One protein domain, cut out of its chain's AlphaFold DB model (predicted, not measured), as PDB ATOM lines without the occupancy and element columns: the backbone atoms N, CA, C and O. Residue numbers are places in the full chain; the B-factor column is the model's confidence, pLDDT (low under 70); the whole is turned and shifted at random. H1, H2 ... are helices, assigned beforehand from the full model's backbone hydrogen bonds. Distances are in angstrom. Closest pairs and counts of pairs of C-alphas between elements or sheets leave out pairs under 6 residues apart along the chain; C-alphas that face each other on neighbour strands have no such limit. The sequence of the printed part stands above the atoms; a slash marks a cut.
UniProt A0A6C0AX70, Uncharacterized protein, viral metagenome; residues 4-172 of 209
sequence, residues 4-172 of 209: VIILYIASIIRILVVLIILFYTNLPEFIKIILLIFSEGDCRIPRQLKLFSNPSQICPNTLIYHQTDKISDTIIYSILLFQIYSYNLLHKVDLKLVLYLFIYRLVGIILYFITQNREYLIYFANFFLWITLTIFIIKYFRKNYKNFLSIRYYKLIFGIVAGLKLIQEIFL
ATOM      1  N   VAL A   4      22.738 -39.509 -24.953       87.38
ATOM      2  CA  VAL A   4      21.371 -39.702 -25.473       87.38
ATOM      3  C   VAL A   4      20.952 -38.549 -26.395       87.38
ATOM      4  O   VAL A   4      20.361 -38.773 -27.447       87.38
ATOM      5  N   ILE A   5      21.303 -37.308 -26.043       88.94
ATOM      6  CA  ILE A   5      21.013 -36.131 -26.876       88.94
ATOM      7  C   ILE A   5      21.821 -36.198 -28.177       88.94
ATOM      8  O   ILE A   5      21.293 -35.894 -29.245       88.94
ATOM      9  N   ILE A   6      23.084 -36.634 -28.102       88.88
ATOM     10  CA  ILE A   6      23.937 -36.829 -29.283       88.88
ATOM     11  C   ILE A   6      23.307 -37.853 -30.233       88.88
ATOM     12  O   ILE A   6      23.254 -37.606 -31.435       88.88
ATOM     13  N   LEU A   7      22.788 -38.961 -29.700       89.12
ATOM     14  CA  LEU A   7      22.114 -39.989 -30.489       89.12
ATOM     15  C   LEU A   7      20.878 -39.436 -31.221       89.12
ATOM     16  O   LEU A   7      20.723 -39.671 -32.420       89.12
ATOM     17  N   TYR A   8      20.022 -38.669 -30.539       90.75
ATOM     18  CA  TYR A   8      18.854 -38.058 -31.182       90.75
ATOM     19  C   TYR A   8      19.244 -37.058 -32.270       90.75
ATOM     20  O   TYR A   8      18.657 -37.069 -33.350       90.75
ATOM     21  N   ILE A   9      20.261 -36.231 -32.024       90.62
ATOM     22  CA  ILE A   9      20.767 -35.292 -33.029       90.62
ATOM     23  C   ILE A   9      21.321 -36.046 -34.239       90.62
ATOM     24  O   ILE A   9      20.999 -35.686 -35.369       90.62
ATOM     25  N   ALA A  10      22.100 -37.109 -34.028       90.50
ATOM     26  CA  ALA A  10      22.628 -37.932 -35.114       90.50
ATOM     27  C   ALA A  10      21.503 -38.553 -35.960       90.50
ATOM     28  O   ALA A  10      21.550 -38.484 -37.187       90.50
ATOM     29  N   SER A  11      20.458 -39.065 -35.306       92.06
ATOM     30  CA  SER A  11      19.272 -39.622 -35.959       92.06
ATOM     31  C   SER A  11      18.513 -38.580 -36.799       92.06
ATOM     32  O   SER A  11      18.156 -38.837 -37.951       92.06
ATOM     33  N   ILE A  12      18.333 -37.362 -36.275       93.38
ATOM     34  CA  ILE A  12      17.715 -36.249 -37.016       93.38
ATOM     35  C   ILE A  12      18.573 -35.861 -38.225       93.38
ATOM     36  O   ILE A  12      18.050 -35.714 -39.330       93.38
ATOM     37  N   ILE A  13      19.891 -35.732 -38.042       91.94
ATOM     38  CA  ILE A  13      20.823 -35.427 -39.135       91.94
ATOM     39  C   ILE A  13      20.736 -36.504 -40.221       91.94
ATOM     40  O   ILE A  13      20.663 -36.159 -41.399       91.94
ATOM     41  N   ARG A  14      20.676 -37.790 -39.854       92.19
ATOM     42  CA  ARG A  14      20.501 -38.895 -40.809       92.19
ATOM     43  C   ARG A  14      19.229 -38.722 -41.640       92.19
ATOM     44  O   ARG A  14      19.298 -38.809 -42.864       92.19
ATOM     45  N   ILE A  15      18.091 -38.421 -41.011       94.19
ATOM     46  CA  ILE A  15      16.822 -38.180 -41.723       94.19
ATOM     47  C   ILE A  15      16.956 -37.001 -42.702       94.19
ATOM     48  O   ILE A  15      16.527 -37.107 -43.851       94.19
ATOM     49  N   LEU A  16      17.591 -35.900 -42.284       94.75
ATOM     50  CA  LEU A  16      17.823 -34.737 -43.150       94.75
ATOM     51  C   LEU A  16      18.719 -35.077 -44.348       94.75
ATOM     52  O   LEU A  16      18.406 -34.706 -45.478       94.75
ATOM     53  N   VAL A  17      19.801 -35.827 -44.127       93.12
ATOM     54  CA  VAL A  17      20.692 -36.295 -45.198       93.12
ATOM     55  C   VAL A  17      19.932 -37.179 -46.186       93.12
ATOM     56  O   VAL A  17      20.060 -36.995 -47.396       93.12
ATOM     57  N   VAL A  18      19.090 -38.092 -45.697       93.75
ATOM     58  CA  VAL A  18      18.238 -38.931 -46.549       93.75
ATOM     59  C   VAL A  18      17.277 -38.085 -47.382       93.75
ATOM     60  O   VAL A  18      17.155 -38.326 -48.580       93.75
ATOM     61  N   LEU A  19      16.632 -37.070 -46.801       95.25
ATOM     62  CA  LEU A  19      15.764 -36.158 -47.555       95.25
ATOM     63  C   LEU A  19      16.525 -35.459 -48.690       95.25
ATOM     64  O   LEU A  19      16.032 -35.407 -49.820       95.25
ATOM     65  N   ILE A  20      17.747 -34.991 -48.418       95.00
ATOM     66  CA  ILE A  20      18.622 -34.389 -49.432       95.00
ATOM     67  C   ILE A  20      18.929 -35.400 -50.544       95.00
ATOM     68  O   ILE A  20      18.713 -35.108 -51.721       95.00
ATOM     69  N   ILE A  21      19.375 -36.610 -50.187       94.38
ATOM     70  CA  ILE A  21      19.706 -37.669 -51.152       94.38
ATOM     71  C   ILE A  21      18.494 -38.005 -52.023       94.38
ATOM     72  O   ILE A  21      18.610 -38.063 -53.249       94.38
ATOM     73  N   LEU A  22      17.325 -38.212 -51.420       95.00
ATOM     74  CA  LEU A  22      16.144 -38.661 -52.144       95.00
ATOM     75  C   LEU A  22      15.600 -37.577 -53.081       95.00
ATOM     76  O   LEU A  22      15.392 -37.872 -54.264       95.00
ATOM     77  N   PHE A  23      15.418 -36.342 -52.607       94.12
ATOM     78  CA  PHE A  23      14.690 -35.306 -53.353       94.12
ATOM     79  C   PHE A  23      15.568 -34.326 -54.130       94.12
ATOM     80  O   PHE A  23      15.123 -33.821 -55.155       94.12
ATOM     81  N   TYR A  24      16.799 -34.068 -53.685       93.44
ATOM     82  CA  TYR A  24      17.623 -32.997 -54.255       93.44
ATOM     83  C   TYR A  24      18.748 -33.502 -55.158       93.44
ATOM     84  O   TYR A  24      19.300 -32.727 -55.937       93.44
ATOM     85  N   THR A  25      19.094 -34.791 -55.100       93.12
ATOM     86  CA  THR A  25      20.136 -35.345 -55.974       93.12
ATOM     87  C   THR A  25      19.556 -35.921 -57.269       93.12
ATOM     88  O   THR A  25      18.564 -36.657 -57.262       93.12
ATOM     89  N   ASN A  26      20.229 -35.654 -58.391       93.50
ATOM     90  CA  ASN A  26      19.926 -36.235 -59.707       93.50
ATOM     91  C   ASN A  26      20.618 -37.595 -59.909       93.50
ATOM     92  O   ASN A  26      21.173 -37.880 -60.968       93.50
ATOM     93  N   LEU A  27      20.632 -38.428 -58.868       93.56
ATOM     94  CA  LEU A  27      21.216 -39.765 -58.919       93.56
ATOM     95  C   LEU A  27      20.183 -40.810 -59.379       93.56
ATOM     96  O   LEU A  27      18.998 -40.671 -59.061       93.56
ATOM     97  N   PRO A  28      20.616 -41.888 -60.061       93.12
ATOM     98  CA  PRO A  28      19.788 -43.068 -60.282       93.12
ATOM     99  C   PRO A  28      19.214 -43.614 -58.970       93.12
ATOM    100  O   PRO A  28      19.876 -43.613 -57.931       93.12
ATOM    101  N   GLU A  29      17.996 -44.144 -59.021       93.75
ATOM    102  CA  GLU A  29      17.237 -44.561 -57.840       93.75
ATOM    103  C   GLU A  29      17.942 -45.668 -57.047       93.75
ATOM    104  O   GLU A  29      17.945 -45.648 -55.819       93.75
ATOM    105  N   PHE A  30      18.603 -46.606 -57.733       93.56
ATOM    106  CA  PHE A  30      19.375 -47.649 -57.055       93.56
ATOM    107  C   PHE A  30      20.582 -47.071 -56.298       93.56
ATOM    108  O   PHE A  30      20.881 -47.537 -55.203       93.56
ATOM    109  N   ILE A  31      21.239 -46.028 -56.828       93.25
ATOM    110  CA  ILE A  31      22.351 -45.346 -56.144       93.25
ATOM    111  C   ILE A  31      21.832 -44.627 -54.902       93.25
ATOM    112  O   ILE A  31      22.450 -44.723 -53.846       93.25
ATOM    113  N   LYS A  32      20.667 -43.974 -54.993       93.75
ATOM    114  CA  LYS A  32      20.016 -43.362 -53.826       93.75
ATOM    115  C   LYS A  32      19.793 -44.394 -52.720       93.75
ATOM    116  O   LYS A  32      20.171 -44.149 -51.581       93.75
ATOM    117  N   ILE A  33      19.260 -45.571 -53.052       93.44
ATOM    118  CA  ILE A  33      19.024 -46.637 -52.065       93.44
ATOM    119  C   ILE A  33      20.336 -47.182 -51.483       93.44
ATOM    120  O   ILE A  33      20.403 -47.421 -50.280       93.44
ATOM    121  N   ILE A  34      21.389 -47.333 -52.293       90.88
ATOM    122  CA  ILE A  34      22.724 -47.709 -51.799       90.88
ATOM    123  C   ILE A  34      23.223 -46.685 -50.773       90.88
ATOM    124  O   ILE A  34      23.653 -47.066 -49.687       90.88
ATOM    125  N   LEU A  35      23.115 -45.387 -51.072       91.12
ATOM    126  CA  LEU A  35      23.498 -44.329 -50.136       91.12
ATOM    127  C   LEU A  35      22.669 -44.373 -48.844       91.12
ATOM    128  O   LEU A  35      23.212 -44.133 -47.771       91.12
ATOM    129  N   LEU A  36      21.384 -44.732 -48.927       91.19
ATOM    130  CA  LEU A  36      20.536 -44.948 -47.752       91.19
ATOM    131  C   LEU A  36      21.032 -46.121 -46.890       91.19
ATOM    132  O   LEU A  36      21.090 -45.968 -45.673       91.19
ATOM    133  N   ILE A  37      21.429 -47.250 -47.489       87.00
ATOM    134  CA  ILE A  37      22.011 -48.396 -46.759       87.00
ATOM    135  C   ILE A  37      23.300 -47.975 -46.040       87.00
ATOM    136  O   ILE A  37      23.490 -48.275 -44.869       87.00
ATOM    137  N   PHE A  38      24.173 -47.217 -46.708       83.94
ATOM    138  CA  PHE A  38      25.416 -46.737 -46.092       83.94
ATOM    139  C   PHE A  38      25.214 -45.594 -45.087       83.94
ATOM    140  O   PHE A  38      26.125 -45.289 -44.319       83.94
ATOM    141  N   SER A  39      24.029 -44.980 -45.054       80.06
ATOM    142  CA  SER A  39      23.687 -43.923 -44.096       80.06
ATOM    143  C   SER A  39      23.354 -44.439 -42.690       80.06
ATOM    144  O   SER A  39      22.915 -43.646 -41.860       80.06
ATOM    145  N   GLU A  40      23.568 -45.730 -42.396       66.38
ATOM    146  CA  GLU A  40      23.497 -46.345 -41.058       66.38
ATOM    147  C   GLU A  40      24.587 -45.755 -40.125       66.38
ATOM    148  O   GLU A  40      25.603 -46.365 -39.788       66.38
ATOM    149  N   GLY A  41      24.409 -44.479 -39.771       59.47
ATOM    150  CA  GLY A  41      25.411 -43.611 -39.158       59.47
ATOM    151  C   GLY A  41      25.124 -43.228 -37.709       59.47
ATOM    152  O   GLY A  41      25.997 -42.619 -37.092       59.47
ATOM    153  N   ASP A  42      23.965 -43.607 -37.159       66.19
ATOM    154  CA  ASP A  42      23.427 -43.108 -35.879       66.19
ATOM    155  C   ASP A  42      24.408 -43.294 -34.710       66.19
ATOM    156  O   ASP A  42      24.551 -42.419 -33.859       66.19
ATOM    157  N   CYS A  43      25.168 -44.393 -34.722       74.62
ATOM    158  CA  CYS A  43      26.281 -44.618 -33.798       74.62
ATOM    159  C   CYS A  43      27.665 -44.568 -34.461       74.62
ATOM    160  O   CYS A  43      28.647 -44.264 -33.783       74.62
ATOM    161  N   ARG A  44      27.787 -44.858 -35.765       77.12
ATOM    162  CA  ARG A  44      29.090 -44.952 -36.452       77.12
ATOM    163  C   ARG A  44      29.758 -43.583 -36.588       77.12
ATOM    164  O   ARG A  44      30.922 -43.446 -36.210       77.12
ATOM    165  N   ILE A  45      29.021 -42.575 -37.057       77.44
ATOM    166  CA  ILE A  45      29.561 -41.230 -37.311       77.44
ATOM    167  C   ILE A  45      29.916 -40.523 -35.994       77.44
ATOM    168  O   ILE A  45      31.068 -40.101 -35.850       77.44
ATOM    169  N   PRO A  46      29.028 -40.448 -34.978       78.12
ATOM    170  CA  PRO A  46      29.381 -39.771 -33.733       78.12
ATOM    171  C   PRO A  46      30.512 -40.476 -32.974       78.12
ATOM    172  O   PRO A  46      31.310 -39.815 -32.311       78.12
ATOM    173  N   ARG A  47      30.639 -41.806 -33.106       79.06
ATOM    174  CA  ARG A  47      31.766 -42.564 -32.545       79.06
ATOM    175  C   ARG A  47      33.090 -42.223 -33.229       79.06
ATOM    176  O   ARG A  47      34.083 -42.035 -32.533       79.06
ATOM    177  N   GLN A  48      33.118 -42.132 -34.560       82.31
ATOM    178  CA  GLN A  48      34.321 -41.738 -35.308       82.31
ATOM    179  C   GLN A  48      34.752 -40.303 -34.985       82.31
ATOM    180  O   GLN A  48      35.944 -40.035 -34.846       82.31
ATOM    181  N   LEU A  49      33.785 -39.407 -34.779       82.56
ATOM    182  CA  LEU A  49      34.016 -38.018 -34.379       82.56
ATOM    183  C   LEU A  49      34.280 -37.840 -32.870       82.56
ATOM    184  O   LEU A  49      34.432 -36.709 -32.418       82.56
ATOM    185  N   LYS A  50      34.340 -38.932 -32.088       83.69
ATOM    186  CA  LYS A  50      34.528 -38.924 -30.622       83.69
ATOM    187  C   LYS A  50      33.539 -38.010 -29.882       83.69
ATOM    188  O   LYS A  50      33.889 -37.395 -28.880       83.69
ATOM    189  N   LEU A  51      32.304 -37.918 -30.378       82.19
ATOM    190  CA  LEU A  51      31.265 -37.081 -29.773       82.19
ATOM    191  C   LEU A  51      30.671 -37.726 -28.519       82.19
ATOM    192  O   LEU A  51      30.308 -37.014 -27.590       82.19
ATOM    193  N   PHE A  52      30.587 -39.061 -28.485       83.12
ATOM    194  CA  PHE A  52      30.129 -39.791 -27.305       83.12
ATOM    195  C   PHE A  52      31.185 -39.798 -26.204       83.12
ATOM    196  O   PHE A  52      32.350 -40.110 -26.454       83.12
ATOM    197  N   SER A  53      30.731 -39.561 -24.979       80.50
ATOM    198  CA  SER A  53      31.541 -39.665 -23.769       80.50
ATOM    199  C   SER A  53      31.886 -41.131 -23.493       80.50
ATOM    200  O   SER A  53      33.050 -41.454 -23.277       80.50
ATOM    201  N   ASN A  54      30.895 -42.029 -23.592       78.75
ATOM    202  CA  ASN A  54      31.071 -43.479 -23.465       78.75
ATOM    203  C   ASN A  54      30.330 -44.237 -24.585       78.75
ATOM    204  O   ASN A  54      29.246 -44.784 -24.367       78.75
ATOM    205  N   PRO A  55      30.908 -44.352 -25.797       73.12
ATOM    206  CA  PRO A  55      30.232 -44.973 -26.938       73.12
ATOM    207  C   PRO A  55      29.832 -46.434 -26.697       73.12
ATOM    208  O   PRO A  55      28.818 -46.863 -27.232       73.12
ATOM    209  N   SER A  56      30.584 -47.186 -25.885       71.75
ATOM    210  CA  SER A  56      30.270 -48.579 -25.524       71.75
ATOM    211  C   SER A  56      29.052 -48.722 -24.609       71.75
ATOM    212  O   SER A  56      28.470 -49.803 -24.537       71.75
ATOM    213  N   GLN A  57      28.676 -47.653 -23.898       70.25
ATOM    214  CA  GLN A  57      27.526 -47.649 -23.000       70.25
ATOM    215  C   GLN A  57      26.234 -47.255 -23.707       70.25
ATOM    216  O   GLN A  57      25.183 -47.659 -23.234       70.25
ATOM    217  N   ILE A  58      26.291 -46.509 -24.818       72.44
ATOM    218  CA  ILE A  58      25.102 -46.126 -25.598       72.44
ATOM    219  C   ILE A  58      24.918 -47.057 -26.798       72.44
ATOM    220  O   ILE A  58      23.806 -47.515 -27.061       72.44
ATOM    221  N   CYS A  59      26.004 -47.398 -27.488       74.38
ATOM    222  CA  CYS A  59      26.008 -48.220 -28.692       74.38
ATOM    223  C   CYS A  59      26.710 -49.565 -28.410       74.38
ATOM    224  O   CYS A  59      27.776 -49.561 -27.792       74.38
ATOM    225  N   PRO A  60      26.227 -50.729 -28.892       65.12
ATOM    226  CA  PRO A  60      25.051 -50.976 -29.734       65.12
ATOM    227  C   PRO A  60      23.861 -51.624 -29.000       65.12
ATOM    228  O   PRO A  60      22.882 -51.975 -29.644       65.12
ATOM    229  N   ASN A  61      23.943 -51.850 -27.685       69.00
ATOM    230  CA  ASN A  61      23.019 -52.757 -26.989       69.00
ATOM    231  C   ASN A  61      22.023 -52.080 -26.042       69.00
ATOM    232  O   ASN A  61      21.299 -52.786 -25.334       69.00
ATOM    233  N   THR A  62      21.951 -50.749 -26.019       81.12
ATOM    234  CA  THR A  62      20.953 -50.069 -25.186       81.12
ATOM    235  C   THR A  62      19.572 -50.109 -25.814       81.12
ATOM    236  O   THR A  62      19.409 -50.037 -27.032       81.12
ATOM    237  N   LEU A  63      18.556 -50.174 -24.956       84.69
ATOM    238  CA  LEU A  63      17.160 -50.069 -25.365       84.69
ATOM    239  C   LEU A  63      16.898 -48.770 -26.142       84.69
ATOM    240  O   LEU A  63      16.267 -48.793 -27.194       84.69
ATOM    241  N   ILE A  64      17.453 -47.661 -25.646       86.69
ATOM    242  CA  ILE A  64      17.304 -46.327 -26.236       86.69
ATOM    243  C   ILE A  64      17.867 -46.300 -27.660       86.69
ATOM    244  O   ILE A  64      17.209 -45.781 -28.562       86.69
ATOM    245  N   TYR A  65      19.046 -46.891 -27.882       86.62
ATOM    246  CA  TYR A  65      19.626 -47.002 -29.218       86.62
ATOM    247  C   TYR A  65      18.719 -47.782 -30.165       86.62
ATOM    248  O   TYR A  65      18.356 -47.260 -31.215       86.62
ATOM    249  N   HIS A  66      18.298 -48.989 -29.780       86.00
ATOM    250  CA  HIS A  66      17.459 -49.822 -30.643       86.00
ATOM    251  C   HIS A  66      16.136 -49.144 -31.000       86.00
ATOM    252  O   HIS A  66      15.719 -49.185 -32.153       86.00
ATOM    253  N   GLN A  67      15.485 -48.492 -30.039       90.25
ATOM    254  CA  GLN A  67      14.246 -47.765 -30.301       90.25
ATOM    255  C   GLN A  67      14.474 -46.589 -31.255       90.25
ATOM    256  O   GLN A  67      13.732 -46.436 -32.223       90.25
ATOM    257  N   THR A  68      15.524 -45.799 -31.021       91.38
ATOM    258  CA  THR A  68      15.855 -44.642 -31.869       91.38
ATOM    259  C   THR A  68      16.176 -45.071 -33.300       91.38
ATOM    260  O   THR A  68      15.633 -44.498 -34.239       91.38
ATOM    261  N   ASP A  69      16.981 -46.123 -33.462       89.25
ATOM    262  CA  ASP A  69      17.344 -46.718 -34.752       89.25
ATOM    263  C   ASP A  69      16.114 -47.248 -35.512       89.25
ATOM    264  O   ASP A  69      15.939 -46.986 -36.699       89.25
ATOM    265  N   LYS A  70      15.178 -47.932 -34.836       92.31
ATOM    266  CA  LYS A  70      13.957 -48.429 -35.501       92.31
ATOM    267  C   LYS A  70      12.969 -47.329 -35.860       92.31
ATOM    268  O   LYS A  70      12.283 -47.451 -36.877       92.31
ATOM    269  N   ILE A  71      12.910 -46.253 -35.081       93.56
ATOM    270  CA  ILE A  71      12.119 -45.068 -35.430       93.56
ATOM    271  C   ILE A  71      12.726 -44.377 -36.654       93.56
ATOM    272  O   ILE A  71      12.000 -44.107 -37.613       93.56
ATOM    273  N   SER A  72      14.040 -44.134 -36.656       93.69
ATOM    274  CA  SER A  72      14.728 -43.463 -37.763       93.69
ATOM    275  C   SER A  72      14.620 -44.261 -39.063       93.69
ATOM    276  O   SER A  72      14.209 -43.701 -40.082       93.69
ATOM    277  N   ASP A  73      14.849 -45.578 -39.013       92.69
ATOM    278  CA  ASP A  73      14.645 -46.497 -40.138       92.69
ATOM    279  C   ASP A  73      13.211 -46.419 -40.679       92.69
ATOM    280  O   ASP A  73      13.002 -46.287 -41.885       92.69
ATOM    281  N   THR A  74      12.204 -46.459 -39.798       95.75
ATOM    282  CA  THR A  74      10.789 -46.422 -40.204       95.75
ATOM    283  C   THR A  74      10.440 -45.111 -40.903       95.75
ATOM    284  O   THR A  74       9.754 -45.126 -41.929       95.75
ATOM    285  N   ILE A  75      10.931 -43.977 -40.393       96.44
ATOM    286  CA  ILE A  75      10.739 -42.663 -41.019       96.44
ATOM    287  C   ILE A  75      11.399 -42.640 -42.401       96.44
ATOM    288  O   ILE A  75      10.749 -42.297 -43.387       96.44
ATOM    289  N   ILE A  76      12.658 -43.072 -42.501       95.75
ATOM    290  CA  ILE A  76      13.414 -43.123 -43.762       95.75
ATOM    291  C   ILE A  76      12.709 -44.008 -44.796       95.75
ATOM    292  O   ILE A  76      12.560 -43.614 -45.955       95.75
ATOM    293  N   TYR A  77      12.222 -45.180 -44.390       95.81
ATOM    294  CA  TYR A  77      11.510 -46.100 -45.279       95.81
ATOM    295  C   TYR A  77      10.155 -45.553 -45.712       95.81
ATOM    296  O   TYR A  77       9.779 -45.723 -46.871       95.81
ATOM    297  N   SER A  78       9.461 -44.837 -44.827       97.81
ATOM    298  CA  SER A  78       8.214 -44.145 -45.163       97.81
ATOM    299  C   SER A  78       8.451 -43.053 -46.207       97.81
ATOM    300  O   SER A  78       7.706 -42.962 -47.181       97.81
ATOM    301  N   ILE A  79       9.523 -42.266 -46.055       97.31
ATOM    302  CA  ILE A  79       9.919 -41.231 -47.020       97.31
ATOM    303  C   ILE A  79      10.284 -41.862 -48.372       97.31
ATOM    304  O   ILE A  79       9.815 -41.397 -49.413       97.31
ATOM    305  N   LEU A  80      11.079 -42.938 -48.376       97.12
ATOM    306  CA  LEU A  80      11.431 -43.662 -49.600       97.12
ATOM    307  C   LEU A  80      10.182 -44.215 -50.301       97.12
ATOM    308  O   LEU A  80      10.025 -44.044 -51.509       97.12
ATOM    309  N   LEU A  81       9.270 -44.844 -49.557       97.62
ATOM    310  CA  LEU A  81       8.021 -45.376 -50.100       97.62
ATOM    311  C   LEU A  81       7.140 -44.264 -50.685       97.62
ATOM    312  O   LEU A  81       6.605 -44.418 -51.785       97.62
ATOM    313  N   PHE A  82       7.039 -43.127 -49.991       97.62
ATOM    314  CA  PHE A  82       6.331 -41.946 -50.477       97.62
ATOM    315  C   PHE A  82       6.925 -41.431 -51.791       97.62
ATOM    316  O   PHE A  82       6.178 -41.123 -52.720       97.62
ATOM    317  N   GLN A  83       8.254 -41.390 -51.912       96.38
ATOM    318  CA  GLN A  83       8.915 -41.018 -53.160       96.38
ATOM    319  C   GLN A  83       8.593 -42.009 -54.288       96.38
ATOM    320  O   GLN A  83       8.205 -41.595 -55.383       96.38
ATOM    321  N   ILE A  84       8.725 -43.313 -54.026       97.00
ATOM    322  CA  ILE A  84       8.436 -44.369 -55.007       97.00
ATOM    323  C   ILE A  84       7.009 -44.238 -55.545       97.00
ATOM    324  O   ILE A  84       6.801 -44.346 -56.756       97.00
ATOM    325  N   TYR A  85       6.050 -43.981 -54.655       97.25
ATOM    326  CA  TYR A  85       4.651 -43.774 -55.004       97.25
ATOM    327  C   TYR A  85       4.438 -42.477 -55.797       97.25
ATOM    328  O   TYR A  85       3.891 -42.512 -56.896       97.25
ATOM    329  N   SER A  86       4.918 -41.344 -55.280       96.50
ATOM    330  CA  SER A  86       4.645 -40.010 -55.838       96.50
ATOM    331  C   SER A  86       5.196 -39.827 -57.250       96.50
ATOM    332  O   SER A  86       4.546 -39.221 -58.097       96.50
ATOM    333  N   TYR A  87       6.375 -40.387 -57.529       95.88
ATOM    334  CA  TYR A  87       7.004 -40.308 -58.850       95.88
ATOM    335  C   TYR A  87       6.698 -41.521 -59.741       95.88
ATOM    336  O   TYR A  87       7.296 -41.652 -60.809       95.88
ATOM    337  N   ASN A  88       5.792 -42.419 -59.327       95.69
ATOM    338  CA  ASN A  88       5.465 -43.659 -60.044       95.69
ATOM    339  C   ASN A  88       6.721 -44.446 -60.471       95.69
ATOM    340  O   ASN A  88       6.841 -44.921 -61.604       95.69
ATOM    341  N   LEU A  89       7.690 -44.577 -59.558       95.25
ATOM    342  CA  LEU A  89       9.001 -45.149 -59.875       95.25
ATOM    343  C   LEU A  89       8.944 -46.657 -60.135       95.25
ATOM    344  O   LEU A  89       9.851 -47.193 -60.769       95.25
ATOM    345  N   LEU A  90       7.906 -47.354 -59.677       95.75
ATOM    346  CA  LEU A  90       7.755 -48.799 -59.834       95.75
ATOM    347  C   LEU A  90       6.445 -49.160 -60.533       95.75
ATOM    348  O   LEU A  90       5.444 -48.454 -60.434       95.75
ATOM    349  N   HIS A  91       6.447 -50.304 -61.222       94.19
ATOM    350  CA  HIS A  91       5.221 -50.876 -61.762       94.19
ATOM    351  C   HIS A  91       4.297 -51.318 -60.615       94.19
ATOM    352  O   HIS A  91       4.761 -51.659 -59.529       94.19
ATOM    353  N   LYS A  92       2.981 -51.374 -60.859       94.56
ATOM    354  CA  LYS A  92       1.968 -51.669 -59.824       94.56
ATOM    355  C   LYS A  92       2.245 -52.956 -59.038       94.56
ATOM    356  O   LYS A  92       1.947 -53.019 -57.851       94.56
ATOM    357  N   VAL A  93       2.786 -53.980 -59.698       93.00
ATOM    358  CA  VAL A  93       3.124 -55.268 -59.063       93.00
ATOM    359  C   VAL A  93       4.298 -55.110 -58.094       93.00
ATOM    360  O   VAL A  93       4.194 -55.519 -56.941       93.00
ATOM    361  N   ASP A  94       5.373 -54.459 -58.534       93.69
ATOM    362  CA  ASP A  94       6.568 -54.231 -57.717       93.69
ATOM    363  C   ASP A  94       6.271 -53.279 -56.553       93.69
ATOM    364  O   ASP A  94       6.701 -53.518 -55.429       93.69
ATOM    365  N   LEU A  95       5.456 -52.247 -56.790       96.06
ATOM    366  CA  LEU A  95       4.989 -51.334 -55.748       96.06
ATOM    367  C   LEU A  95       4.195 -52.069 -54.658       96.06
ATOM    368  O   LEU A  95       4.421 -51.828 -53.476       96.06
ATOM    369  N   LYS A  96       3.291 -52.987 -55.035       96.56
ATOM    370  CA  LYS A  96       2.549 -53.816 -54.070       96.56
ATOM    371  C   LYS A  96       3.484 -54.693 -53.239       96.56
ATOM    372  O   LYS A  96       3.273 -54.810 -52.036       96.56
ATOM    373  N   LEU A  97       4.508 -55.282 -53.859       95.19
ATOM    374  CA  LEU A  97       5.515 -56.072 -53.151       95.19
ATOM    375  C   LEU A  97       6.291 -55.211 -52.145       95.19
ATOM    376  O   LEU A  97       6.398 -55.581 -50.980       95.19
ATOM    377  N   VAL A  98       6.792 -54.052 -52.574       96.31
ATOM    378  CA  VAL A  98       7.532 -53.117 -51.711       96.31
ATOM    379  C   VAL A  98       6.659 -52.624 -50.549       96.31
ATOM    380  O   VAL A  98       7.114 -52.618 -49.407       96.31
ATOM    381  N   LEU A  99       5.388 -52.301 -50.806       97.56
ATOM    382  CA  LEU A  99       4.422 -51.928 -49.769       97.56
ATOM    383  C   LEU A  99       4.178 -53.070 -48.773       97.56
ATOM    384  O   LEU A  99       4.181 -52.841 -47.566       97.56
ATOM    385  N   TYR A 100       3.999 -54.300 -49.260       97.38
ATOM    386  CA  TYR A 100       3.835 -55.473 -48.401       97.38
ATOM    387  C   TYR A 100       5.051 -55.679 -47.490       97.38
ATOM    388  O   TYR A 100       4.883 -55.874 -46.289       97.38
ATOM    389  N   LEU A 101       6.272 -55.577 -48.027       95.62
ATOM    390  CA  LEU A 101       7.504 -55.716 -47.243       95.62
ATOM    391  C   LEU A 101       7.659 -54.610 -46.192       95.62
ATOM    392  O   LEU A 101       8.128 -54.880 -45.086       95.62
ATOM    393  N   PHE A 102       7.244 -53.384 -46.518       97.38
ATOM    394  CA  PHE A 102       7.211 -52.281 -45.561       97.38
ATOM    395  C   PHE A 102       6.239 -52.566 -44.410       97.38
ATOM    396  O   PHE A 102       6.633 -52.493 -43.249       97.38
ATOM    397  N   ILE A 103       4.995 -52.953 -44.722       97.50
ATOM    398  CA  ILE A 103       3.976 -53.287 -43.713       97.50
ATOM    399  C   ILE A 103       4.440 -54.463 -42.851       97.50
ATOM    400  O   ILE A 103       4.342 -54.404 -41.629       97.50
ATOM    401  N   TYR A 104       4.992 -55.505 -43.473       96.00
ATOM    402  CA  TYR A 104       5.557 -56.654 -42.774       96.00
ATOM    403  C   TYR A 104       6.616 -56.224 -41.749       96.00
ATOM    404  O   TYR A 104       6.518 -56.588 -40.577       96.00
ATOM    405  N   ARG A 105       7.580 -55.379 -42.140       94.62
ATOM    406  CA  ARG A 105       8.587 -54.867 -41.200       94.62
ATOM    407  C   ARG A 105       7.967 -53.981 -40.116       94.62
ATOM    408  O   ARG A 105       8.359 -54.093 -38.957       94.62
ATOM    409  N   LEU A 106       7.000 -53.134 -40.466       96.56
ATOM    410  CA  LEU A 106       6.324 -52.239 -39.525       96.56
ATOM    411  C   LEU A 106       5.600 -53.016 -38.416       96.56
ATOM    412  O   LEU A 106       5.721 -52.656 -37.249       96.56
ATOM    413  N   VAL A 107       4.915 -54.113 -38.757       96.75
ATOM    414  CA  VAL A 107       4.280 -55.007 -37.772       96.75
ATOM    415  C   VAL A 107       5.315 -55.555 -36.788       96.75
ATOM    416  O   VAL A 107       5.101 -55.493 -35.578       96.75
ATOM    417  N   GLY A 108       6.464 -56.019 -37.283       94.31
ATOM    418  CA  GLY A 108       7.556 -56.491 -36.432       94.31
ATOM    419  C   GLY A 108       8.097 -55.430 -35.478       94.31
ATOM    420  O   GLY A 108       8.347 -55.716 -34.309       94.31
ATOM    421  N   ILE A 109       8.234 -54.194 -35.961       95.19
ATOM    422  CA  ILE A 109       8.662 -53.056 -35.144       95.19
ATOM    423  C   ILE A 109       7.619 -52.759 -34.058       95.19
ATOM    424  O   ILE A 109       7.990 -52.641 -32.895       95.19
ATOM    425  N   ILE A 110       6.326 -52.711 -34.391       96.50
ATOM    426  CA  ILE A 110       5.250 -52.488 -33.409       96.50
ATOM    427  C   ILE A 110       5.271 -53.567 -32.319       96.50
ATOM    428  O   ILE A 110       5.245 -53.243 -31.131       96.50
ATOM    429  N   LEU A 111       5.381 -54.843 -32.703       94.50
ATOM    430  CA  LEU A 111       5.475 -55.953 -31.749       94.50
ATOM    431  C   LEU A 111       6.709 -55.830 -30.853       94.50
ATOM    432  O   LEU A 111       6.605 -56.040 -29.643       94.50
ATOM    433  N   TYR A 112       7.855 -55.433 -31.411       94.12
ATOM    434  CA  TYR A 112       9.059 -55.143 -30.637       94.12
ATOM    435  C   TYR A 112       8.845 -53.994 -29.639       94.12
ATOM    436  O   TYR A 112       9.216 -54.133 -28.479       94.12
ATOM    437  N   PHE A 113       8.200 -52.890 -30.028       94.00
ATOM    438  CA  PHE A 113       7.934 -51.768 -29.117       94.00
ATOM    439  C   PHE A 113       6.981 -52.132 -27.969       94.00
ATOM    440  O   PHE A 113       7.153 -51.637 -26.857       94.00
ATOM    441  N   ILE A 114       6.005 -53.008 -28.213       94.69
ATOM    442  CA  ILE A 114       5.065 -53.462 -27.178       94.69
ATOM    443  C   ILE A 114       5.740 -54.458 -26.228       94.69
ATOM    444  O   ILE A 114       5.627 -54.336 -25.013       94.69
ATOM    445  N   THR A 115       6.434 -55.456 -26.777       92.38
ATOM    446  CA  THR A 115       6.935 -56.607 -26.004       92.38
ATOM    447  C   THR A 115       8.369 -56.447 -25.509       92.38
ATOM    448  O   THR A 115       8.794 -57.186 -24.627       92.38
ATOM    449  N   GLN A 116       9.138 -55.530 -26.103       89.06
ATOM    450  CA  GLN A 116      10.592 -55.392 -25.957       89.06
ATOM    451  C   GLN A 116      11.381 -56.681 -26.281       89.06
ATOM    452  O   GLN A 116      12.581 -56.760 -26.006       89.06
ATOM    453  N   ASN A 117      10.746 -57.679 -26.915       86.88
ATOM    454  CA  ASN A 117      11.397 -58.920 -27.325       86.88
ATOM    455  C   ASN A 117      12.047 -58.755 -28.713       86.88
ATOM    456  O   ASN A 117      11.374 -58.508 -29.715       86.88
ATOM    457  N   ARG A 118      13.373 -58.924 -28.770       83.00
ATOM    458  CA  ARG A 118      14.184 -58.799 -29.994       83.00
ATOM    459  C   ARG A 118      13.903 -59.892 -31.025       83.00
ATOM    460  O   ARG A 118      14.165 -59.666 -32.201       83.00
ATOM    461  N   GLU A 119      13.356 -61.035 -30.625       86.62
ATOM    462  CA  GLU A 119      13.046 -62.144 -31.536       86.62
ATOM    463  C   GLU A 119      12.044 -61.736 -32.620       86.62
ATOM    464  O   GLU A 119      12.166 -62.160 -33.769       86.62
ATOM    465  N   TYR A 120      11.116 -60.823 -32.312       87.81
ATOM    466  CA  TYR A 120      10.214 -60.268 -33.322       87.81
ATOM    467  C   TYR A 120      10.972 -59.558 -34.452       87.81
ATOM    468  O   TYR A 120      10.546 -59.617 -35.600       87.81
ATOM    469  N   LEU A 121      12.132 -58.954 -34.192       85.44
ATOM    470  CA  LEU A 121      12.925 -58.328 -35.254       85.44
ATOM    471  C   LEU A 121      13.559 -59.359 -36.203       85.44
ATOM    472  O   LEU A 121      13.755 -59.033 -37.374       85.44
ATOM    473  N   ILE A 122      13.806 -60.590 -35.731       84.38
ATOM    474  CA  ILE A 122      14.261 -61.726 -36.551       84.38
ATOM    475  C   ILE A 122      13.104 -62.255 -37.395       84.38
ATOM    476  O   ILE A 122      13.232 -62.394 -38.612       84.38
ATOM    477  N   TYR A 123      11.956 -62.520 -36.759       86.62
ATOM    478  CA  TYR A 123      10.766 -63.026 -37.450       86.62
ATOM    479  C   TYR A 123      10.225 -62.060 -38.494       86.62
ATOM    480  O   TYR A 123       9.590 -62.503 -39.447       86.62
ATOM    481  N   PHE A 124      10.480 -60.764 -38.319       90.88
ATOM    482  CA  PHE A 124      10.107 -59.694 -39.233       90.88
ATOM    483  C   PHE A 124      11.344 -59.022 -39.832       90.88
ATOM    484  O   PHE A 124      11.480 -57.797 -39.785       90.88
ATOM    485  N   ALA A 125      12.262 -59.827 -40.370       87.69
ATOM    486  CA  ALA A 125      13.509 -59.388 -40.990       87.69
ATOM    487  C   ALA A 125      13.317 -58.231 -41.991       87.69
ATOM    488  O   ALA A 125      12.343 -58.162 -42.747       87.69
ATOM    489  N   ASN A 126      14.274 -57.302 -42.015       89.38
ATOM    490  CA  ASN A 126      14.196 -56.113 -42.859       89.38
ATOM    491  C   ASN A 126      14.554 -56.403 -44.328       89.38
ATOM    492  O   ASN A 126      15.654 -56.105 -44.797       89.38
ATOM    493  N   PHE A 127      13.603 -56.966 -45.072       91.31
ATOM    494  CA  PHE A 127      13.747 -57.205 -46.512       91.31
ATOM    495  C   PHE A 127      13.446 -55.979 -47.376       91.31
ATOM    496  O   PHE A 127      13.845 -55.944 -48.538       91.31
ATOM    497  N   PHE A 128      12.749 -54.979 -46.828       94.62
ATOM    498  CA  PHE A 128      12.228 -53.837 -47.579       94.62
ATOM    499  C   PHE A 128      13.311 -53.150 -48.418       94.62
ATOM    500  O   PHE A 128      13.180 -53.060 -49.638       94.62
ATOM    501  N   LEU A 129      14.405 -52.717 -47.789       92.31
ATOM    502  CA  LEU A 129      15.423 -51.903 -48.453       92.31
ATOM    503  C   LEU A 129      16.201 -52.697 -49.519       92.31
ATOM    504  O   LEU A 129      16.379 -52.222 -50.640       92.31
ATOM    505  N   TRP A 130      16.591 -53.935 -49.205       90.25
ATOM    506  CA  TRP A 130      17.374 -54.807 -50.091       90.25
ATOM    507  C   TRP A 130      16.590 -55.304 -51.302       90.25
ATOM    508  O   TRP A 130      17.107 -55.329 -52.423       90.25
ATOM    509  N   ILE A 131      15.326 -55.670 -51.105       92.25
ATOM    510  CA  ILE A 131      14.458 -56.062 -52.212       92.25
ATOM    511  C   ILE A 131      14.141 -54.851 -53.091       92.25
ATOM    512  O   ILE A 131      14.229 -54.951 -54.314       92.25
ATOM    513  N   THR A 132      13.865 -53.688 -52.494       95.44
ATOM    514  CA  THR A 132      13.657 -52.444 -53.250       95.44
ATOM    515  C   THR A 132      14.892 -52.102 -54.086       95.44
ATOM    516  O   THR A 132      14.763 -51.859 -55.286       95.44
ATOM    517  N   LEU A 133      16.097 -52.185 -53.508       94.94
ATOM    518  CA  LEU A 133      17.355 -52.018 -54.240       94.94
ATOM    519  C   LEU A 133      17.451 -52.976 -55.433       94.94
ATOM    520  O   LEU A 133      17.737 -52.548 -56.551       94.94
ATOM    521  N   THR A 134      17.176 -54.260 -55.205       92.62
ATOM    522  CA  THR A 134      17.241 -55.308 -56.234       92.62
ATOM    523  C   THR A 134      16.305 -54.999 -57.405       92.62
ATOM    524  O   THR A 134      16.717 -55.089 -58.563       92.62
ATOM    525  N   ILE A 135      15.072 -54.563 -57.123       93.25
ATOM    526  CA  ILE A 135      14.109 -54.149 -58.152       93.25
ATOM    527  C   ILE A 135      14.681 -52.993 -58.982       93.25
ATOM    528  O   ILE A 135      14.659 -53.052 -60.213       93.25
ATOM    529  N   PHE A 136      15.221 -51.956 -58.335       94.88
ATOM    530  CA  PHE A 136      15.759 -50.789 -59.039       94.88
ATOM    531  C   PHE A 136      17.009 -51.098 -59.866       94.88
ATOM    532  O   PHE A 136      17.117 -50.605 -60.990       94.88
ATOM    533  N   ILE A 137      17.911 -51.949 -59.368       91.44
ATOM    534  CA  ILE A 137      19.070 -52.439 -60.129       91.44
ATOM    535  C   ILE A 137      18.586 -53.144 -61.397       91.44
ATOM    536  O   ILE A 137      18.995 -52.800 -62.506       91.44
ATOM    537  N   ILE A 138      17.658 -54.093 -61.261       89.31
ATOM    538  CA  ILE A 138      17.151 -54.860 -62.402       89.31
ATOM    539  C   ILE A 138      16.429 -53.951 -63.397       89.31
ATOM    540  O   ILE A 138      16.633 -54.079 -64.604       89.31
ATOM    541  N   LYS A 139      15.623 -53.000 -62.912       89.94
ATOM    542  CA  LYS A 139      14.954 -52.002 -63.753       89.94
ATOM    543  C   LYS A 139      15.969 -51.184 -64.558       89.94
ATOM    544  O   LYS A 139      15.775 -50.995 -65.760       89.94
ATOM    545  N   TYR A 140      17.046 -50.730 -63.919       89.25
ATOM    546  CA  TYR A 140      18.111 -49.965 -64.564       89.25
ATOM    547  C   TYR A 140      18.817 -50.781 -65.656       89.25
ATOM    548  O   TYR A 140      18.882 -50.352 -66.810       89.25
ATOM    549  N   PHE A 141      19.276 -51.994 -65.331       86.25
ATOM    550  CA  PHE A 141      19.976 -52.842 -66.297       86.25
ATOM    551  C   PHE A 141      19.069 -53.307 -67.438       86.25
ATOM    552  O   PHE A 141      19.503 -53.305 -68.582       86.25
ATOM    553  N   ARG A 142      17.793 -53.618 -67.183       85.06
ATOM    554  CA  ARG A 142      16.845 -53.995 -68.245       85.06
ATOM    555  C   ARG A 142      16.587 -52.856 -69.233       85.06
ATOM    556  O   ARG A 142      16.393 -53.116 -70.418       85.06
ATOM    557  N   LYS A 143      16.580 -51.605 -68.757       84.69
ATOM    558  CA  LYS A 143      16.427 -50.419 -69.611       84.69
ATOM    559  C   LYS A 143      17.642 -50.218 -70.522       84.69
ATOM    560  O   LYS A 143      17.462 -49.915 -71.697       84.69
ATOM    561  N   ASN A 144      18.850 -50.406 -69.991       85.81
ATOM    562  CA  ASN A 144      20.099 -50.132 -70.711       85.81
ATOM    563  C   ASN A 144      20.622 -51.334 -71.522       85.81
ATOM    564  O   ASN A 144      21.316 -51.147 -72.516       85.81
ATOM    565  N   TYR A 145      20.253 -52.562 -71.148       81.44
ATOM    566  CA  TYR A 145      20.736 -53.807 -71.746       81.44
ATOM    567  C   TYR A 145      19.560 -54.767 -71.999       81.44
ATOM    568  O   TYR A 145      19.167 -55.557 -71.138       81.44
ATOM    569  N   LYS A 146      18.988 -54.719 -73.212       69.56
ATOM    570  CA  LYS A 146      17.760 -55.458 -73.584       69.56
ATOM    571  C   LYS A 146      17.828 -56.984 -73.386       69.56
ATOM    572  O   LYS A 146      16.789 -57.590 -73.148       69.56
ATOM    573  N   ASN A 147      19.021 -57.588 -73.425       68.44
ATOM    574  CA  ASN A 147      19.226 -59.040 -73.292       68.44
ATOM    575  C   ASN A 147      19.748 -59.477 -71.911       68.44
ATOM    576  O   ASN A 147      20.139 -60.628 -71.743       68.44
ATOM    577  N   PHE A 148      19.795 -58.576 -70.926       62.81
ATOM    578  CA  PHE A 148      20.578 -58.807 -69.712       62.81
ATOM    579  C   PHE A 148      20.040 -59.918 -68.803       62.81
ATOM    580  O   PHE A 148      20.834 -60.611 -68.180       62.81
ATOM    581  N   LEU A 149      18.719 -60.124 -68.712       66.50
ATOM    582  CA  LEU A 149      18.182 -61.092 -67.750       66.50
ATOM    583  C   LEU A 149      16.903 -61.797 -68.220       66.50
ATOM    584  O   LEU A 149      15.866 -61.171 -68.435       66.50
ATOM    585  N   SER A 150      16.960 -63.132 -68.291       66.06
ATOM    586  CA  SER A 150      15.767 -63.985 -68.387       66.06
ATOM    587  C   SER A 150      14.998 -63.991 -67.058       66.06
ATOM    588  O   SER A 150      15.596 -63.941 -65.980       66.06
ATOM    589  N   ILE A 151      13.665 -64.115 -67.127       67.50
ATOM    590  CA  ILE A 151      12.740 -64.108 -65.974       67.50
ATOM    591  C   ILE A 151      13.134 -65.122 -64.878       67.50
ATOM    592  O   ILE A 151      12.793 -64.947 -63.711       67.50
ATOM    593  N   ARG A 152      13.857 -66.192 -65.244       68.25
ATOM    594  CA  ARG A 152      14.335 -67.229 -64.315       68.25
ATOM    595  C   ARG A 152      15.416 -66.710 -63.366       68.25
ATOM    596  O   ARG A 152      15.351 -66.987 -62.173       68.25
ATOM    597  N   TYR A 153      16.354 -65.908 -63.871       76.19
ATOM    598  CA  TYR A 153      17.425 -65.331 -63.055       76.19
ATOM    599  C   TYR A 153      16.890 -64.297 -62.063       76.19
ATOM    600  O   TYR A 153      17.444 -64.157 -60.980       76.19
ATOM    601  N   TYR A 154      15.765 -63.644 -62.375       74.00
ATOM    602  CA  TYR A 154      15.095 -62.726 -61.452       74.00
ATOM    603  C   TYR A 154      14.723 -63.418 -60.137       74.00
ATOM    604  O   TYR A 154      15.104 -62.967 -59.061       74.00
ATOM    605  N   LYS A 155      14.029 -64.559 -60.217       77.44
ATOM    606  CA  LYS A 155      13.619 -65.320 -59.027       77.44
ATOM    607  C   LYS A 155      14.823 -65.821 -58.230       77.44
ATOM    608  O   LYS A 155      14.791 -65.778 -57.005       77.44
ATOM    609  N   LEU A 156      15.878 -66.254 -58.924       80.81
ATOM    610  CA  LEU A 156      17.116 -66.711 -58.293       80.81
ATOM    611  C   LEU A 156      17.804 -65.581 -57.512       80.81
ATOM    612  O   LEU A 156      18.118 -65.770 -56.343       80.81
ATOM    613  N   ILE A 157      17.979 -64.400 -58.119       82.38
ATOM    614  CA  ILE A 157      18.594 -63.236 -57.458       82.38
ATOM    615  C   ILE A 157      17.785 -62.831 -56.224       82.38
ATOM    616  O   ILE A 157      18.361 -62.623 -55.161       82.38
ATOM    617  N   PHE A 158      16.456 -62.782 -56.333       82.12
ATOM    618  CA  PHE A 158      15.589 -62.487 -55.189       82.12
ATOM    619  C   PHE A 158      15.752 -63.499 -54.057       82.12
ATOM    620  O   PHE A 158      15.872 -63.098 -52.902       82.12
ATOM    621  N   GLY A 159      15.779 -64.794 -54.384       79.75
ATOM    622  CA  GLY A 159      15.994 -65.855 -53.404       79.75
ATOM    623  C   GLY A 159      17.344 -65.727 -52.696       79.75
ATOM    624  O   GLY A 159      17.398 -65.821 -51.473       79.75
ATOM    625  N   ILE A 160      18.413 -65.438 -53.445       81.81
ATOM    626  CA  ILE A 160      19.760 -65.231 -52.892       81.81
ATOM    627  C   ILE A 160      19.785 -64.005 -51.972       81.81
ATOM    628  O   ILE A 160      20.243 -64.111 -50.837       81.81
ATOM    629  N   VAL A 161      19.258 -62.860 -52.416       84.50
ATOM    630  CA  VAL A 161      19.238 -61.622 -51.616       84.50
ATOM    631  C   VAL A 161      18.414 -61.803 -50.339       84.50
ATOM    632  O   VAL A 161      18.858 -61.406 -49.262       84.50
ATOM    633  N   ALA A 162      17.246 -62.444 -50.428       79.56
ATOM    634  CA  ALA A 162      16.423 -62.742 -49.260       79.56
ATOM    635  C   ALA A 162      17.135 -63.701 -48.292       79.56
ATOM    636  O   ALA A 162      17.163 -63.446 -47.091       79.56
ATOM    637  N   GLY A 163      17.766 -64.764 -48.803       79.31
ATOM    638  CA  GLY A 163      18.533 -65.708 -47.987       79.31
ATOM    639  C   GLY A 163      19.693 -65.036 -47.252       79.31
ATOM    640  O   GLY A 163      19.812 -65.170 -46.035       79.31
ATOM    641  N   LEU A 164      20.502 -64.244 -47.963       82.38
ATOM    642  CA  LEU A 164      21.614 -63.494 -47.373       82.38
ATOM    643  C   LEU A 164      21.135 -62.506 -46.305       82.38
ATOM    644  O   LEU A 164      21.743 -62.413 -45.239       82.38
ATOM    645  N   LYS A 165      20.023 -61.802 -46.553       82.75
ATOM    646  CA  LYS A 165      19.481 -60.848 -45.582       82.75
ATOM    647  C   LYS A 165      18.936 -61.543 -44.334       82.75
ATOM    648  O   LYS A 165      19.163 -61.063 -43.229       82.75
ATOM    649  N   LEU A 166      18.280 -62.690 -44.483       82.56
ATOM    650  CA  LEU A 166      17.811 -63.482 -43.346       82.56
ATOM    651  C   LEU A 166      18.985 -63.981 -42.488       82.56
ATOM    652  O   LEU A 166      18.950 -63.844 -41.270       82.56
ATOM    653  N   ILE A 167      20.052 -64.474 -43.123       81.56
ATOM    654  CA  ILE A 167      21.289 -64.865 -42.435       81.56
ATOM    655  C   ILE A 167      21.881 -63.671 -41.668       81.56
ATOM    656  O   ILE A 167      22.219 -63.804 -40.491       81.56
ATOM    657  N   GLN A 168      21.955 -62.489 -42.292       82.56
ATOM    658  CA  GLN A 168      22.444 -61.269 -41.643       82.56
ATOM    659  C   GLN A 168      21.615 -60.900 -40.398       82.56
ATOM    660  O   GLN A 168      22.188 -60.588 -39.356       82.56
ATOM    661  N   GLU A 169      20.283 -60.937 -40.484       77.31
ATOM    662  CA  GLU A 169      19.392 -60.602 -39.360       77.31
ATOM    663  C   GLU A 169      19.516 -61.612 -38.210       77.31
ATOM    664  O   GLU A 169      19.547 -61.210 -37.047       77.31
ATOM    665  N   ILE A 170      19.668 -62.907 -38.520       78.19
ATOM    666  CA  ILE A 170      19.948 -63.942 -37.514       78.19
ATOM    667  C   ILE A 170      21.249 -63.612 -36.782       78.19
ATOM    668  O   ILE A 170      21.259 -63.596 -35.552       78.19
ATOM    669  N   PHE A 171      22.329 -63.300 -37.499       76.81
ATOM    670  CA  PHE A 171      23.602 -62.955 -36.861       76.81
ATOM    671  C   PHE A 171      23.501 -61.701 -35.992       76.81
ATOM    672  O   PHE A 171      24.059 -61.670 -34.896       76.81
ATOM    673  N   LEU A 172      22.766 -60.686 -36.451       72.56
ATOM    674  CA  LEU A 172      22.622 -59.417 -35.744       72.56
ATOM    675  C   LEU A 172      21.835 -59.558 -34.432       72.56
ATOM    676  O   LEU A 172      22.164 -58.910 -33.438       72.56
TER     677      LEU A 172
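Overview. This is residues 4 to 172 of the 209 residues of an uncharacterized protein of viral metagenome (UniProt A0A6C0AX70). A lengthwise bundle: the long helices H1, H5 and H6 lie side by side in a row, with H2 and H8 packed over one side of it, H2 on part of H1 and H8 on part of H6. H9 packs on H8 away from the row, short H7 sits between H6 and H9, H3 packs on H1 with H4 near it, and residues 142 to 147 stick out at the end away from H3 and H4. The printed part has 169 residues with nine named helices, H1 to H9 in chain order, and no named strand; the class is all helix. The whole is compact, with a radius of gyration of the C-alphas of 17.1 A, yet elongated, spanning 54 by 35 by 25 A.

Along the chain. H5, residues 63 to 86, is 34.4 A long, from C-alpha 63 at (17.160, -50.069, -25.365) to C-alpha 86 at (4.645, -40.010, -55.838). H6, residues 92 to 115, is 34.5 A long. H1, residues 4 to 24, is 29.8 A long and begins at C-alpha 4, (21.371, -39.702, -25.473). H8, residues 128 to 144, is 24.7 A long, and H2, residues 29 to 38, 14.5 A. H9, residues 151 to 172, is 32.1 A long and ends at C-alpha 172, (22.622, -59.417, -35.744). The short ones are H3, residues 44 to 48, 6.2 A; H4, residues 55 to 58, 5.4 A; and H7, residues 119 to 123, 6.4 A.

Arrangement. H1, H2, H5, H6 and H8 form an up and down bundle, each helix running against the one before it in the chain. H5 touches H1 at a shallow tilt of 13 degrees, the same way, closest at the C-alphas of Ser 72 and Ser 11, 6.2 A apart. H5 and H6 form a hairpin at 19 degrees; their closest C-alphas, of Lys 70 and Ile 109, are 7.0 A apart. H6 touches H8 with residues 94 to 105 alone, closest at the C-alphas of Leu 101 and Phe 128, 5.1 A. H8 touches H2, closest at the C-alphas of Phe 136 and Phe 30, 5.2 A, at a shallow tilt of 34 degrees, only just short of steep. H1 and H2 form a hairpin, closest at the C-alphas of Ile 21 and Lys 32, 6.3 A. H8 and H9 form a hairpin at 29 degrees, closest at the C-alphas of Ile 131 and Phe 158, 7.2 A. H7 touches H6, closest at the C-alphas of Tyr 120 and Gly 108, 5.6 A, and H9, at those of Ile 122 and Glu 169, 6.0 A. H3 touches H1, closest at the C-alphas of Pro 46 and Ala 10, 7.1 A. H3 and H4 are close but not clearly touching, 6.3 A between the closest C-alphas, of Arg 47 and Pro 55. H9 is apart from H1, H2, H5 and H6. Every O i to N i+4 pair is within hydrogen-bond range in H1, H2, H3, H5, H6, H7 and H8, and 17 of 18 in H9; H4 is too short for such a pair.

Size, cuts and confidence. The two C-alphas farthest apart, of Ser 53 and Asn 147, are 54.6 A apart. The printed part has no cut and no long link. The mean pLDDT of the printed part is 87.5; residues 40 to 42, 60 to 61 and 146 to 152 are under 70.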